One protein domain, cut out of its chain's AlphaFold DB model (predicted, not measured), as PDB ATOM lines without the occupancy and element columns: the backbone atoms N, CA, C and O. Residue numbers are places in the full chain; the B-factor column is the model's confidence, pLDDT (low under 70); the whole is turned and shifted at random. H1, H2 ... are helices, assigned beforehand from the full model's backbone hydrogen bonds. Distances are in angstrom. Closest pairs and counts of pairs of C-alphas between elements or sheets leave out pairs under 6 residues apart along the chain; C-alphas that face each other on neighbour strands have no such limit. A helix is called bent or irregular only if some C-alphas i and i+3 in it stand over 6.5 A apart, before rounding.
ATOM      1  N   GLU A  27     170.614 147.127 146.692       75.88
ATOM      2  CA  GLU A  27     169.578 146.624 147.615       75.88
ATOM      3  C   GLU A  27     169.966 145.285 148.259       75.88
ATOM      4  O   GLU A  27     169.953 145.133 149.476       75.88
ATOM      5  N   SER A  28     170.479 144.347 147.459       76.31
ATOM      6  CA  SER A  28     170.922 143.041 147.956       76.31
ATOM      7  C   SER A  28     172.097 143.112 148.935       76.31
ATOM      8  O   SER A  28     172.198 142.277 149.833       76.31
ATOM      9  N   THR A  29     173.000 144.083 148.784       81.25
ATOM     10  CA  THR A  29     174.096 144.316 149.735       81.25
ATOM     11  C   THR A  29     173.554 144.922 151.022       81.25
ATOM     12  O   THR A  29     173.931 144.501 152.114       81.25
ATOM     13  N   THR A  30     172.636 145.873 150.892       80.69
ATOM     14  CA  THR A  30     171.977 146.558 151.997       80.69
ATOM     15  C   THR A  30     171.224 145.585 152.910       80.69
ATOM     16  O   THR A  30     171.464 145.574 154.120       80.69
ATOM     17  N   THR A  31     170.398 144.699 152.349       84.19
ATOM     18  CA  THR A  31     169.652 143.683 153.112       84.19
ATOM     19  C   THR A  31     170.578 142.684 153.799       84.19
ATOM     20  O   THR A  31     170.381 142.360 154.969       84.19
ATOM     21  N   ARG A  32     171.644 142.239 153.117       86.75
ATOM     22  CA  ARG A  32     172.655 141.349 153.718       86.75
ATOM     23  C   ARG A  32     173.339 142.002 154.913       86.75
ATOM     24  O   ARG A  32     173.499 141.357 155.942       86.75
ATOM     25  N   LEU A  33     173.721 143.273 154.795       85.94
ATOM     26  CA  LEU A  33     174.317 144.018 155.903       85.94
ATOM     27  C   LEU A  33     173.334 144.168 157.066       85.94
ATOM     28  O   LEU A  33     173.718 143.910 158.203       85.94
ATOM     29  N   ALA A  34     172.074 144.515 156.793       86.19
ATOM     30  CA  ALA A  34     171.043 144.617 157.824       86.19
ATOM     31  C   ALA A  34     170.872 143.294 158.589       86.19
ATOM     32  O   ALA A  34     170.905 143.283 159.817       86.19
ATOM     33  N   TYR A  35     170.761 142.172 157.875       90.25
ATOM     34  CA  TYR A  35     170.619 140.847 158.486       90.25
ATOM     35  C   TYR A  35     171.848 140.447 159.304       90.25
ATOM     36  O   TYR A  35     171.701 139.942 160.415       90.25
ATOM     37  N   THR A  36     173.054 140.732 158.809       90.44
ATOM     38  CA  THR A  36     174.290 140.498 159.568       90.44
ATOM     39  C   THR A  36     174.329 141.333 160.846       90.44
ATOM     40  O   THR A  36     174.668 140.807 161.902       90.44
ATOM     41  N   LEU A  37     173.950 142.613 160.788       89.88
ATOM     42  CA  LEU A  37     173.901 143.475 161.971       89.88
ATOM     43  C   LEU A  37     172.886 142.963 162.998       89.88
ATOM     44  O   LEU A  37     173.214 142.887 164.180       89.88
ATOM     45  N   ILE A  38     171.692 142.554 162.556       90.75
ATOM     46  CA  ILE A  38     170.685 141.934 163.430       90.75
ATOM     47  C   ILE A  38     171.263 140.681 164.093       90.75
ATOM     48  O   ILE A  38     171.175 140.540 165.312       90.75
ATOM     49  N   LEU A  39     171.901 139.797 163.323       92.25
ATOM     50  CA  LEU A  39     172.492 138.570 163.851       92.25
ATOM     51  C   LEU A  39     173.593 138.858 164.881       92.25
ATOM     52  O   LEU A  39     173.615 138.230 165.940       92.25
ATOM     53  N   VAL A  40     174.479 139.820 164.610       93.50
ATOM     54  CA  VAL A  40     175.551 140.221 165.536       93.50
ATOM     55  C   VAL A  40     174.971 140.794 166.829       93.50
ATOM     56  O   VAL A  40     175.387 140.383 167.913       93.50
ATOM     57  N   LEU A  41     173.983 141.689 166.735       91.81
ATOM     58  CA  LEU A  41     173.318 142.275 167.901       91.81
ATOM     59  C   LEU A  41     172.631 141.204 168.753       91.81
ATOM     60  O   LEU A  41     172.811 141.170 169.968       91.81
ATOM     61  N   ILE A  42     171.886 140.299 168.119       92.44
ATOM     62  CA  ILE A  42     171.197 139.208 168.811       92.44
ATOM     63  C   ILE A  42     172.197 138.247 169.456       92.44
ATOM     64  O   ILE A  42     172.001 137.850 170.602       92.44
ATOM     65  N   THR A  43     173.296 137.925 168.772       91.69
ATOM     66  CA  THR A  43     174.362 137.082 169.330       91.69
ATOM     67  C   THR A  43     174.986 137.736 170.560       91.69
ATOM     68  O   THR A  43     175.146 137.072 171.581       91.69
ATOM     69  N   PHE A  44     175.272 139.038 170.503       90.69
ATOM     70  CA  PHE A  44     175.800 139.791 171.641       90.69
ATOM     71  C   PHE A  44     174.822 139.824 172.825       90.69
ATOM     72  O   PHE A  44     175.215 139.574 173.961       90.69
ATOM     73  N   ILE A  45     173.533 140.073 172.574       89.12
ATOM     74  CA  ILE A  45     172.502 140.043 173.625       89.12
ATOM     75  C   ILE A  45     172.376 138.632 174.215       89.12
ATOM     76  O   ILE A  45     172.257 138.476 175.431       89.12
ATOM     77  N   SER A  46     172.435 137.597 173.377       89.12
ATOM     78  CA  SER A  46     172.356 136.198 173.798       89.12
ATOM     79  C   SER A  46     173.531 135.804 174.693       89.12
ATOM     80  O   SER A  46     173.319 135.205 175.746       89.12
ATOM     81  N   THR A  47     174.767 136.149 174.320       84.94
ATOM     82  CA  THR A  47     175.947 135.865 175.153       84.94
ATOM     83  C   THR A  47     175.935 136.687 176.439       84.94
ATOM     84  O   THR A  47     176.238 136.151 177.503       84.94
ATOM     85  N   ALA A  48     175.491 137.947 176.382       84.12
ATOM     86  CA  ALA A  48     175.301 138.779 177.568       84.12
ATOM     87  C   ALA A  48     174.222 138.227 178.519       84.12
ATOM     88  O   ALA A  48     174.313 138.433 179.728       84.12
ATOM     89  N   SER A  49     173.222 137.509 177.999       79.00
ATOM     90  CA  SER A  49     172.134 136.898 178.782       79.00
ATOM     91  C   SER A  49     172.520 135.578 179.457       79.00
ATOM     92  O   SER A  49     171.742 135.051 180.250       79.00
ATOM     93  N   HIS A  50     173.703 135.028 179.163       75.50
ATOM     94  CA  HIS A  50     174.186 133.803 179.793       75.50
ATOM     95  C   HIS A  50     174.458 134.009 181.295       75.50
ATOM     96  O   HIS A  50     174.649 135.134 181.758       75.50
ATOM     97  N   GLU A  51     174.505 132.919 182.066       63.38
ATOM     98  CA  GLU A  51     174.617 132.936 183.535       63.38
ATOM     99  C   GLU A  51     175.767 133.779 184.089       63.38
ATOM    100  O   GLU A  51     175.621 134.360 185.158       63.38
ATOM    101  N   GLY A  52     176.893 133.864 183.378       66.06
ATOM    102  CA  GLY A  52     178.048 134.675 183.779       66.06
ATOM    103  C   GLY A  52     177.956 136.157 183.402       66.06
ATOM    104  O   GLY A  52     178.851 136.923 183.743       66.06
ATOM    105  N   GLY A  53     176.913 136.566 182.677       73.25
ATOM    106  CA  GLY A  53     176.735 137.922 182.162       73.25
ATOM    107  C   GLY A  53     175.733 138.748 182.969       73.25
ATOM    108  O   GLY A  53     175.691 138.708 184.200       73.25
ATOM    109  N   VAL A  54     174.886 139.489 182.256       75.56
ATOM    110  CA  VAL A  54     173.861 140.407 182.785       75.56
ATOM    111  C   VAL A  54     172.874 139.692 183.712       75.56
ATOM    112  O   VAL A  54     172.409 140.269 184.698       75.56
ATOM    113  N   LEU A  55     172.601 138.412 183.450       76.44
ATOM    114  CA  LEU A  55     171.677 137.618 184.251       76.44
ATOM    115  C   LEU A  55     172.149 137.439 185.700       76.44
ATOM    116  O   LEU A  55     171.322 137.515 186.603       76.44
ATOM    117  N   SER A  56     173.456 137.284 185.946       76.62
ATOM    118  CA  SER A  56     174.002 137.188 187.312       76.62
ATOM    119  C   SER A  56     173.719 138.445 188.143       76.62
ATOM    120  O   SER A  56     173.334 138.365 189.311       76.62
ATOM    121  N   SER A  57     173.850 139.617 187.514       82.44
ATOM    122  CA  SER A  57     173.642 140.920 188.149       82.44
ATOM    123  C   SER A  57     172.160 141.218 188.377       82.44
ATOM    124  O   SER A  57     171.782 141.794 189.397       82.44
ATOM    125  N   LEU A  58     171.288 140.803 187.454       82.19
ATOM    126  CA  LEU A  58     169.840 140.879 187.664       82.19
ATOM    127  C   LEU A  58     169.371 139.903 188.740       82.19
ATOM    128  O   LEU A  58     168.529 140.267 189.564       82.19
ATOM    129  N   TYR A  59     169.925 138.693 188.760       81.38
ATOM    130  CA  TYR A  59     169.589 137.689 189.757       81.38
ATOM    131  C   TYR A  59     169.964 138.159 191.163       81.38
ATOM    132  O   TYR A  59     169.131 138.081 192.061       81.38
ATOM    133  N   SER A  60     171.156 138.729 191.366       83.06
ATOM    134  CA  SER A  60     171.545 139.252 192.684       83.06
ATOM    135  C   SER A  60     170.618 140.378 193.163       83.06
ATOM    136  O   SER A  60     170.269 140.427 194.343       83.06
ATOM    137  N   LYS A  61     170.145 141.233 192.249       86.44
ATOM    138  CA  LYS A  61     169.242 142.350 192.561       86.44
ATOM    139  C   LYS A  61     167.792 141.921 192.817       86.44
ATOM    140  O   LYS A  61     167.130 142.495 193.680       86.44
ATOM    141  N   TYR A  62     167.292 140.923 192.091       85.94
ATOM    142  CA  TYR A  62     165.888 140.484 192.140       85.94
ATOM    143  C   TYR A  62     165.710 139.058 192.672       85.94
ATOM    144  O   TYR A  62     164.677 138.435 192.428       85.94
ATOM    145  N   ARG A  63     166.687 138.555 193.432       84.44
ATOM    146  CA  ARG A  63     166.775 137.167 193.909       84.44
ATOM    147  C   ARG A  63     165.460 136.601 194.438       84.44
ATOM    148  O   ARG A  63     165.047 135.535 194.014       84.44
ATOM    149  N   ARG A  64     164.756 137.353 195.293       85.00
ATOM    150  CA  ARG A  64     163.469 136.927 195.873       85.00
ATOM    151  C   ARG A  64     162.406 136.593 194.819       85.00
ATOM    152  O   ARG A  64     161.676 135.626 194.994       85.00
ATOM    153  N   ASN A  65     162.330 137.364 193.734       85.62
ATOM    154  CA  ASN A  65     161.366 137.122 192.659       85.62
ATOM    155  C   ASN A  65     161.748 135.886 191.840       85.62
ATOM    156  O   ASN A  65     160.878 135.105 191.468       85.62
ATOM    157  N   PHE A  66     163.046 135.710 191.582       84.31
ATOM    158  CA  PHE A  66     163.561 134.538 190.881       84.31
ATOM    159  C   PHE A  66     163.344 133.261 191.700       84.31
ATOM    160  O   PHE A  66     162.759 132.321 191.179       84.31
ATOM    161  N   ASP A  67     163.711 133.251 192.984       84.56
ATOM    162  CA  ASP A  67     163.539 132.094 193.875       84.56
ATOM    163  C   ASP A  67     162.056 131.720 194.042       84.56
ATOM    164  O   ASP A  67     161.693 130.540 193.993       84.56
ATOM    165  N   TRP A  68     161.172 132.719 194.167       87.88
ATOM    166  CA  TRP A  68     159.728 132.488 194.201       87.88
ATOM    167  C   TRP A  68     159.224 131.859 192.899       87.88
ATOM    168  O   TRP A  68     158.547 130.833 192.937       87.88
ATOM    169  N   PHE A  69     159.597 132.423 191.746       86.00
ATOM    170  CA  PHE A  69     159.213 131.890 190.440       86.00
ATOM    171  C   PHE A  69     159.721 130.455 190.247       86.00
ATOM    172  O   PHE A  69     158.961 129.590 189.823       86.00
ATOM    173  N   CYS A  70     160.967 130.186 190.635       86.56
ATOM    174  CA  CYS A  70     161.587 128.863 190.588       86.56
ATOM    175  C   CYS A  70     160.847 127.822 191.429       86.56
ATOM    176  O   CYS A  70     160.596 126.709 190.964       86.56
ATOM    177  N   THR A  71     160.428 128.214 192.632       88.00
ATOM    178  CA  THR A  71     159.623 127.363 193.512       88.00
ATOM    179  C   THR A  71     158.253 127.073 192.896       88.00
ATOM    180  O   THR A  71     157.795 125.935 192.941       88.00
ATOM    181  N   GLN A  72     157.612 128.070 192.273       88.50
ATOM    182  CA  GLN A  72     156.302 127.898 191.631       88.50
ATOM    183  C   GLN A  72     156.338 126.936 190.444       88.50
ATOM    184  O   GLN A  72     155.401 126.163 190.258       88.50
ATOM    185  N   ILE A  73     157.410 126.959 189.651       87.12
ATOM    186  CA  ILE A  73     157.553 126.063 188.496       87.12
ATOM    187  C   ILE A  73     158.127 124.687 188.865       87.12
ATOM    188  O   ILE A  73     158.321 123.860 187.977       87.12
ATOM    189  N   GLY A  74     158.435 124.438 190.144       86.19
ATOM    190  CA  GLY A  74     159.033 123.180 190.604       86.19
ATOM    191  C   GLY A  74     160.412 122.892 189.998       86.19
ATOM    192  O   GLY A  74     160.851 121.743 189.980       86.19
ATOM    193  N   ALA A  75     161.099 123.913 189.481       78.62
ATOM    194  CA  ALA A  75     162.453 123.774 188.972       78.62
ATOM    195  C   ALA A  75     163.384 123.773 190.185       78.62
ATOM    196  O   ALA A  75     163.524 124.802 190.841       78.62
ATOM    197  N   GLY A  76     163.947 122.609 190.518       79.31
ATOM    198  CA  GLY A  76     164.845 122.417 191.660       79.31
ATOM    199  C   GLY A  76     166.149 123.226 191.567       79.31
ATOM    200  O   GLY A  76     166.187 124.367 191.102       79.31
ATOM    201  N   GLU A  77     167.263 122.652 192.024       77.69
ATOM    202  CA  GLU A  77     168.546 123.360 191.974       77.69
ATOM    203  C   GLU A  77     168.925 123.775 190.541       77.69
ATOM    204  O   GLU A  77     168.778 123.020 189.581       77.69
ATOM    205  N   GLY A  78     169.412 125.011 190.390       76.00
ATOM    206  CA  GLY A  78     169.818 125.552 189.092       76.00
ATOM    207  C   GLY A  78     168.699 126.202 188.270       76.00
ATOM    208  O   GLY A  78     168.918 126.519 187.106       76.00
ATOM    209  N   CYS A  79     167.523 126.484 188.836       84.19
ATOM    210  CA  CYS A  79     166.452 127.174 188.105       84.19
ATOM    211  C   CYS A  79     166.860 128.535 187.488       84.19
ATOM    212  O   CYS A  79     166.422 128.882 186.390       84.19
ATOM    213  N   TYR A  80     167.751 129.301 188.125       78.94
ATOM    214  CA  TYR A  80     168.224 130.565 187.543       78.94
ATOM    215  C   TYR A  80     168.935 130.352 186.186       78.94
ATOM    216  O   TYR A  80     168.805 131.180 185.282       78.94
ATOM    217  N   ARG A  81     169.618 129.206 186.019       82.75
ATOM    218  CA  ARG A  81     170.247 128.753 184.767       82.75
ATOM    219  C   ARG A  81     169.210 128.539 183.680       82.75
ATOM    220  O   ARG A  81     169.337 129.047 182.567       82.75
ATOM    221  N   LEU A  82     168.141 127.833 184.048       84.38
ATOM    222  CA  LEU A  82     167.008 127.546 183.176       84.38
ATOM    223  C   LEU A  82     166.391 128.835 182.632       84.38
ATOM    224  O   LEU A  82     166.114 128.919 181.440       84.38
ATOM    225  N   ILE A  83     166.227 129.859 183.469       82.31
ATOM    226  CA  ILE A  83     165.662 131.143 183.035       82.31
ATOM    227  C   ILE A  83     166.586 131.843 182.030       82.31
ATOM    228  O   ILE A  83     166.105 132.376 181.028       82.31
ATOM    229  N   GLY A  84     167.903 131.780 182.247       82.38
ATOM    230  CA  GLY A  84     168.892 132.263 181.283       82.38
ATOM    231  C   GLY A  84     168.797 131.556 179.937       82.38
ATOM    232  O   GLY A  84     168.718 132.213 178.895       82.38
ATOM    233  N   TYR A  85     168.710 130.226 179.951       85.19
ATOM    234  CA  TYR A  85     168.517 129.443 178.732       85.19
ATOM    235  C   TYR A  85     167.202 129.777 178.036       85.19
ATOM    236  O   TYR A  85     167.203 130.001 176.831       85.19
ATOM    237  N   VAL A  86     166.090 129.876 178.767       86.44
ATOM    238  CA  VAL A  86     164.788 130.245 178.191       86.44
ATOM    239  C   VAL A  86     164.845 131.632 177.548       86.44
ATOM    240  O   VAL A  86     164.283 131.819 176.467       86.44
ATOM    241  N   GLY A  87     165.549 132.590 178.159       86.06
ATOM    242  CA  GLY A  87     165.781 133.915 177.580       86.06
ATOM    243  C   GLY A  87     166.507 133.840 176.235       86.06
ATOM    244  O   GLY A  87     166.005 134.355 175.234       86.06
ATOM    245  N   VAL A  88     167.633 133.123 176.190       89.38
ATOM    246  CA  VAL A  88     168.392 132.876 174.952       89.38
ATOM    247  C   VAL A  88     167.528 132.178 173.901       89.38
ATOM    248  O   VAL A  88     167.463 132.630 172.759       89.38
ATOM    249  N   TYR A  89     166.807 131.124 174.287       90.81
ATOM    250  CA  TYR A  89     165.933 130.373 173.388       90.81
ATOM    251  C   TYR A  89     164.860 131.258 172.764       90.81
ATOM    252  O   TYR A  89     164.664 131.192 171.556       90.81
ATOM    253  N   ARG A  90     164.190 132.118 173.539       90.44
ATOM    254  CA  ARG A  90     163.146 133.008 173.003       90.44
ATOM    255  C   ARG A  90     163.692 133.969 171.952       90.44
ATOM    256  O   ARG A  90     163.050 134.174 170.921       90.44
ATOM    257  N   ILE A  91     164.872 134.533 172.190       90.81
ATOM    258  CA  ILE A  91     165.489 135.500 171.278       90.81
ATOM    259  C   ILE A  91     165.988 134.786 170.011       90.81
ATOM    260  O   ILE A  91     165.622 135.166 168.896       90.81
ATOM    261  N   CYS A  92     166.770 133.719 170.171       92.81
ATOM    262  CA  CYS A  92     167.361 132.985 169.054       92.81
ATOM    263  C   CYS A  92     166.310 132.258 168.205       92.81
ATOM    264  O   CYS A  92     166.406 132.277 166.979       92.81
ATOM    265  N   LEU A  93     165.278 131.669 168.821       94.38
ATOM    266  CA  LEU A  93     164.188 131.009 168.097       94.38
ATOM    267  C   LEU A  93     163.393 132.003 167.250       94.38
ATOM    268  O   LEU A  93     163.026 131.683 166.121       94.38
ATOM    269  N   SER A  94     163.155 133.214 167.762       92.88
ATOM    270  CA  SER A  94     162.466 134.267 167.008       92.88
ATOM    271  C   SER A  94     163.263 134.658 165.762       92.88
ATOM    272  O   SER A  94     162.712 134.699 164.661       92.88
ATOM    273  N   LEU A  95     164.576 134.869 165.915       94.06
ATOM    274  CA  LEU A  95     165.465 135.196 164.801       94.06
ATOM    275  C   LEU A  95     165.559 134.051 163.781       94.06
ATOM    276  O   LEU A  95     165.460 134.288 162.576       94.06
ATOM    277  N   PHE A  96     165.708 132.811 164.258       95.00
ATOM    278  CA  PHE A  96     165.700 131.617 163.413       95.00
ATOM    279  C   PHE A  96     164.406 131.529 162.606       95.00
ATOM    280  O   PHE A  96     164.453 131.378 161.390       95.00
ATOM    281  N   THR A  97     163.259 131.680 163.269       95.81
ATOM    282  CA  THR A  97     161.944 131.599 162.627       95.81
ATOM    283  C   THR A  97     161.798 132.674 161.555       95.81
ATOM    284  O   THR A  97     161.382 132.369 160.439       95.81
ATOM    285  N   PHE A  98     162.204 133.913 161.844       93.12
ATOM    286  CA  PHE A  98     162.198 134.997 160.862       93.12
ATOM    287  C   PHE A  98     163.043 134.661 159.625       93.12
ATOM    288  O   PHE A  98     162.541 134.711 158.501       93.12
ATOM    289  N   HIS A  99     164.307 134.266 159.808       92.75
ATOM    290  CA  HIS A  99     165.183 133.931 158.682       92.75
ATOM    291  C   HIS A  99     164.727 132.688 157.922       92.75
ATOM    292  O   HIS A  99     164.847 132.646 156.698       92.75
ATOM    293  N   PHE A 100     164.172 131.702 158.620       95.19
ATOM    294  CA  PHE A 100     163.612 130.506 158.012       95.19
ATOM    295  C   PHE A 100     162.415 130.849 157.117       95.19
ATOM    296  O   PHE A 100     162.395 130.471 155.947       95.19
ATOM    297  N   LEU A 101     161.466 131.650 157.608       94.94
ATOM    298  CA  LEU A 101     160.332 132.115 156.806       94.94
ATOM    299  C   LEU A 101     160.791 132.948 155.605       94.94
ATOM    300  O   LEU A 101     160.332 132.718 154.486       94.94
ATOM    301  N   MET A 102     161.742 133.866 155.798       91.50
ATOM    302  CA  MET A 102     162.305 134.645 154.692       91.50
ATOM    303  C   MET A 102     163.042 133.767 153.674       91.50
ATOM    304  O   MET A 102     162.988 134.047 152.474       91.50
ATOM    305  N   SER A 103     163.681 132.680 154.115       92.62
ATOM    306  CA  SER A 103     164.275 131.682 153.222       92.62
ATOM    307  C   SER A 103     163.204 131.015 152.359       92.62
ATOM    308  O   SER A 103     163.341 131.013 151.136       92.62
ATOM    309  N   LEU A 104     162.085 130.572 152.942       94.38
ATOM    310  CA  LEU A 104     160.954 130.021 152.180       94.38
ATOM    311  C   LEU A 104     160.383 131.042 151.179       94.38
ATOM    312  O   LEU A 104     160.152 130.730 150.007       94.38
ATOM    313  N   VAL A 105     160.234 132.303 151.596       90.75
ATOM    314  CA  VAL A 105     159.763 133.403 150.735       90.75
ATOM    315  C   VAL A 105     160.748 133.727 149.610       90.75
ATOM    316  O   VAL A 105     160.328 134.297 148.609       90.75
ATOM    317  N   THR A 106     162.012 133.318 149.683       90.38
ATOM    318  CA  THR A 106     163.022 133.602 148.646       90.38
ATOM    319  C   THR A 106     163.401 132.398 147.781       90.38
ATOM    320  O   THR A 106     164.145 132.563 146.812       90.38
ATOM    321  N   ILE A 107     162.831 131.211 148.039       93.00
ATOM    322  CA  ILE A 107     163.000 130.024 147.182       93.00
ATOM    323  C   ILE A 107     162.653 130.376 145.727       93.00
ATOM    324  O   ILE A 107     161.579 130.923 145.462       93.00
ATOM    325  N   THR A 108     163.576 130.058 144.812       90.94
ATOM    326  CA  THR A 108     163.487 130.283 143.354       90.94
ATOM    327  C   THR A 108     163.256 131.737 142.918       90.94
ATOM    328  O   THR A 108     162.751 131.983 141.822       90.94
ATOM    329  N   VAL A 109     163.624 132.726 143.739       90.25
ATOM    330  CA  VAL A 109     163.610 134.136 143.321       90.25
ATOM    331  C   VAL A 109     164.843 134.433 142.463       90.25
ATOM    332  O   VAL A 109     165.972 134.368 142.938       90.25
ATOM    333  N   SER A 110     164.626 134.787 141.196       87.06
ATOM    334  CA  SER A 110     165.692 135.075 140.222       87.06
ATOM    335  C   SER A 110     166.088 136.554 140.142       87.06
ATOM    336  O   SER A 110     167.168 136.879 139.654       87.06
ATOM    337  N   SER A 111     165.228 137.464 140.609       85.44
ATOM    338  CA  SER A 111     165.447 138.911 140.531       85.44
ATOM    339  C   SER A 111     164.882 139.637 141.748       85.44
ATOM    340  O   SER A 111     163.777 139.341 142.213       85.44
ATOM    341  N   SER A 112     165.613 140.651 142.219       82.62
ATOM    342  CA  SER A 112     165.177 141.554 143.293       82.62
ATOM    343  C   SER A 112     163.960 142.403 142.911       82.62
ATOM    344  O   SER A 112     163.289 142.924 143.793       82.62
ATOM    345  N   GLN A 113     163.639 142.506 141.617       84.25
ATOM    346  CA  GLN A 113     162.484 143.263 141.122       84.25
ATOM    347  C   GLN A 113     161.162 142.488 141.198       84.25
ATOM    348  O   GLN A 113     160.093 143.075 141.016       84.25
ATOM    349  N   THR A 114     161.213 141.180 141.466       87.75
ATOM    350  CA  THR A 114     160.004 140.379 141.705       87.75
ATOM    351  C   THR A 114     159.296 140.844 142.978       87.75
ATOM    352  O   THR A 114     159.928 141.384 143.881       87.75
ATOM    353  N   PHE A 115     157.989 140.600 143.093       86.50
ATOM    354  CA  PHE A 115     157.218 140.959 144.292       86.50
ATOM    355  C   PHE A 115     157.841 140.399 145.587       86.50
ATOM    356  O   PHE A 115     158.062 141.140 146.541       86.50
ATOM    357  N   ARG A 116     158.225 139.114 145.580       89.50
ATOM    358  CA  ARG A 116     158.930 138.449 146.695       89.50
ATOM    359  C   ARG A 116     160.317 139.053 146.944       89.50
ATOM    360  O   ARG A 116     160.726 139.200 148.091       89.50
ATOM    361  N   GLY A 117     161.020 139.443 145.877       85.88
ATOM    362  CA  GLY A 117     162.291 140.161 145.955       85.88
ATOM    363  C   GLY A 117     162.159 141.528 146.625       85.88
ATOM    364  O   GLY A 117     162.972 141.850 147.485       85.88
ATOM    365  N   LYS A 118     161.115 142.299 146.308       85.31
ATOM    366  CA  LYS A 118     160.845 143.593 146.953       85.31
ATOM    367  C   LYS A 118     160.539 143.424 148.441       85.31
ATOM    368  O   LYS A 118     161.181 144.075 149.247       85.31
ATOM    369  N   ILE A 119     159.688 142.460 148.812       85.75
ATOM    370  CA  ILE A 119     159.413 142.138 150.230       85.75
ATOM    371  C   ILE A 119     160.697 141.799 150.999       85.75
ATOM    372  O   ILE A 119     160.853 142.205 152.146       85.75
ATOM    373  N   HIS A 120     161.615 141.042 150.392       87.12
ATOM    374  CA  HIS A 120     162.869 140.678 151.047       87.12
ATOM    375  C   HIS A 120     163.819 141.863 151.237       87.12
ATOM    376  O   HIS A 120     164.508 141.918 152.255       87.12
ATOM    377  N   ASN A 121     163.876 142.779 150.266       83.06
ATOM    378  CA  ASN A 121     164.832 143.883 150.298       83.06
ATOM    379  C   ASN A 121     164.318 145.136 151.027       83.06
ATOM    380  O   ASN A 121     165.149 145.883 151.538       83.06
ATOM    381  N   GLY A 122     162.996 145.313 151.134       71.81
ATOM    382  CA  GLY A 122     162.358 146.531 151.645       71.81
ATOM    383  C   GLY A 122     161.674 147.311 150.534       71.81
ATOM    384  O   GLY A 122     162.385 147.792 149.626       71.81
TER     385      GLY A 122
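This is residues 27 to 122 of the 122 residues of the protein "Serine incorporator 5" of Schistosoma japonicum (UniProt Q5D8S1). Two long helices, H1 and H3, run side by side in opposite directions as a long, narrow pair, with a short helical cap at each end. At one end the bent helix H2 makes an L, its second arm H2b crossing the end of H3; at the other end the short helix H4 folds back from H3 and packs on both long helices. The printed part has 96 residues with four named helices, in the order H1, H2, H3, H4, and no named strand; the class is all helix. The whole is only just extended, close to loose, with a radius of gyration of the C-alphas of 18.9 A, and it is a rod spanning 55 by 22 by 15 A.

H1 is residues 27 to 48, 31.5 A long, beginning at C-alpha 27 (169.578, 146.624, 147.615). H2 is residues 54 to 72, assigned as one helix by its hydrogen bonds but bent: C-alphas 61 and 64 are 8.6 A apart. Its arms are H2a, residues 54 to 61, 11.0 A, and H2b, residues 64 to 72, 12.3 A. H3, the longest helix, is residues 79 to 106, 40.1 A, from C-alpha 79 (166.452, 127.174, 188.105). H4 is residues 115 to 121, 10.1 A, ending at C-alpha 121 (164.832, 143.883, 150.298).

H1 touches the hub, H3, with residues 39 to 46 alone, opposite ways at a shallow tilt of 11 degrees; their closest C-alphas, Ser 46 and Val 88, are 5.3 A apart. H2a is close to H1 but not clearly touching it, the closest C-alphas being Ala 48 and Val 54 at 5.7 A. H2a and H2b are about perpendicular, at 80 degrees. H2b and H3 only just touch, with 3 pairs of C-alphas within 8 A, and are about perpendicular at 78 degrees; the closest C-alphas are Cys 70 and Cys 79, 5.7 A. H3 and H4 form a helical hairpin at a steep tilt of 43 degrees, with the C-alphas of Val 105 and Arg 116 closest at 6.5 A. H4 also touches H1, at a steep tilt of 52 degrees, with Thr 31 and Asn 121 closest, their C-alphas 5.6 A apart. H2b is apart from H1 and from H4. In H1, H2a, H2b, H3 and H4 every O i to N i+4 pair is within hydrogen-bond range.

The two C-alphas farthest apart, Arg 64 and Ser 110, are 55.7 A apart. The printed part has no cut and ends at the chain's last residue, Gly 122. The link from H1 to H2 is tight, those from H2 to H3 and H3 to H4 are short, and no link is long. The mean pLDDT of the printed part is 85.9, with residues 51 to 52 under 70.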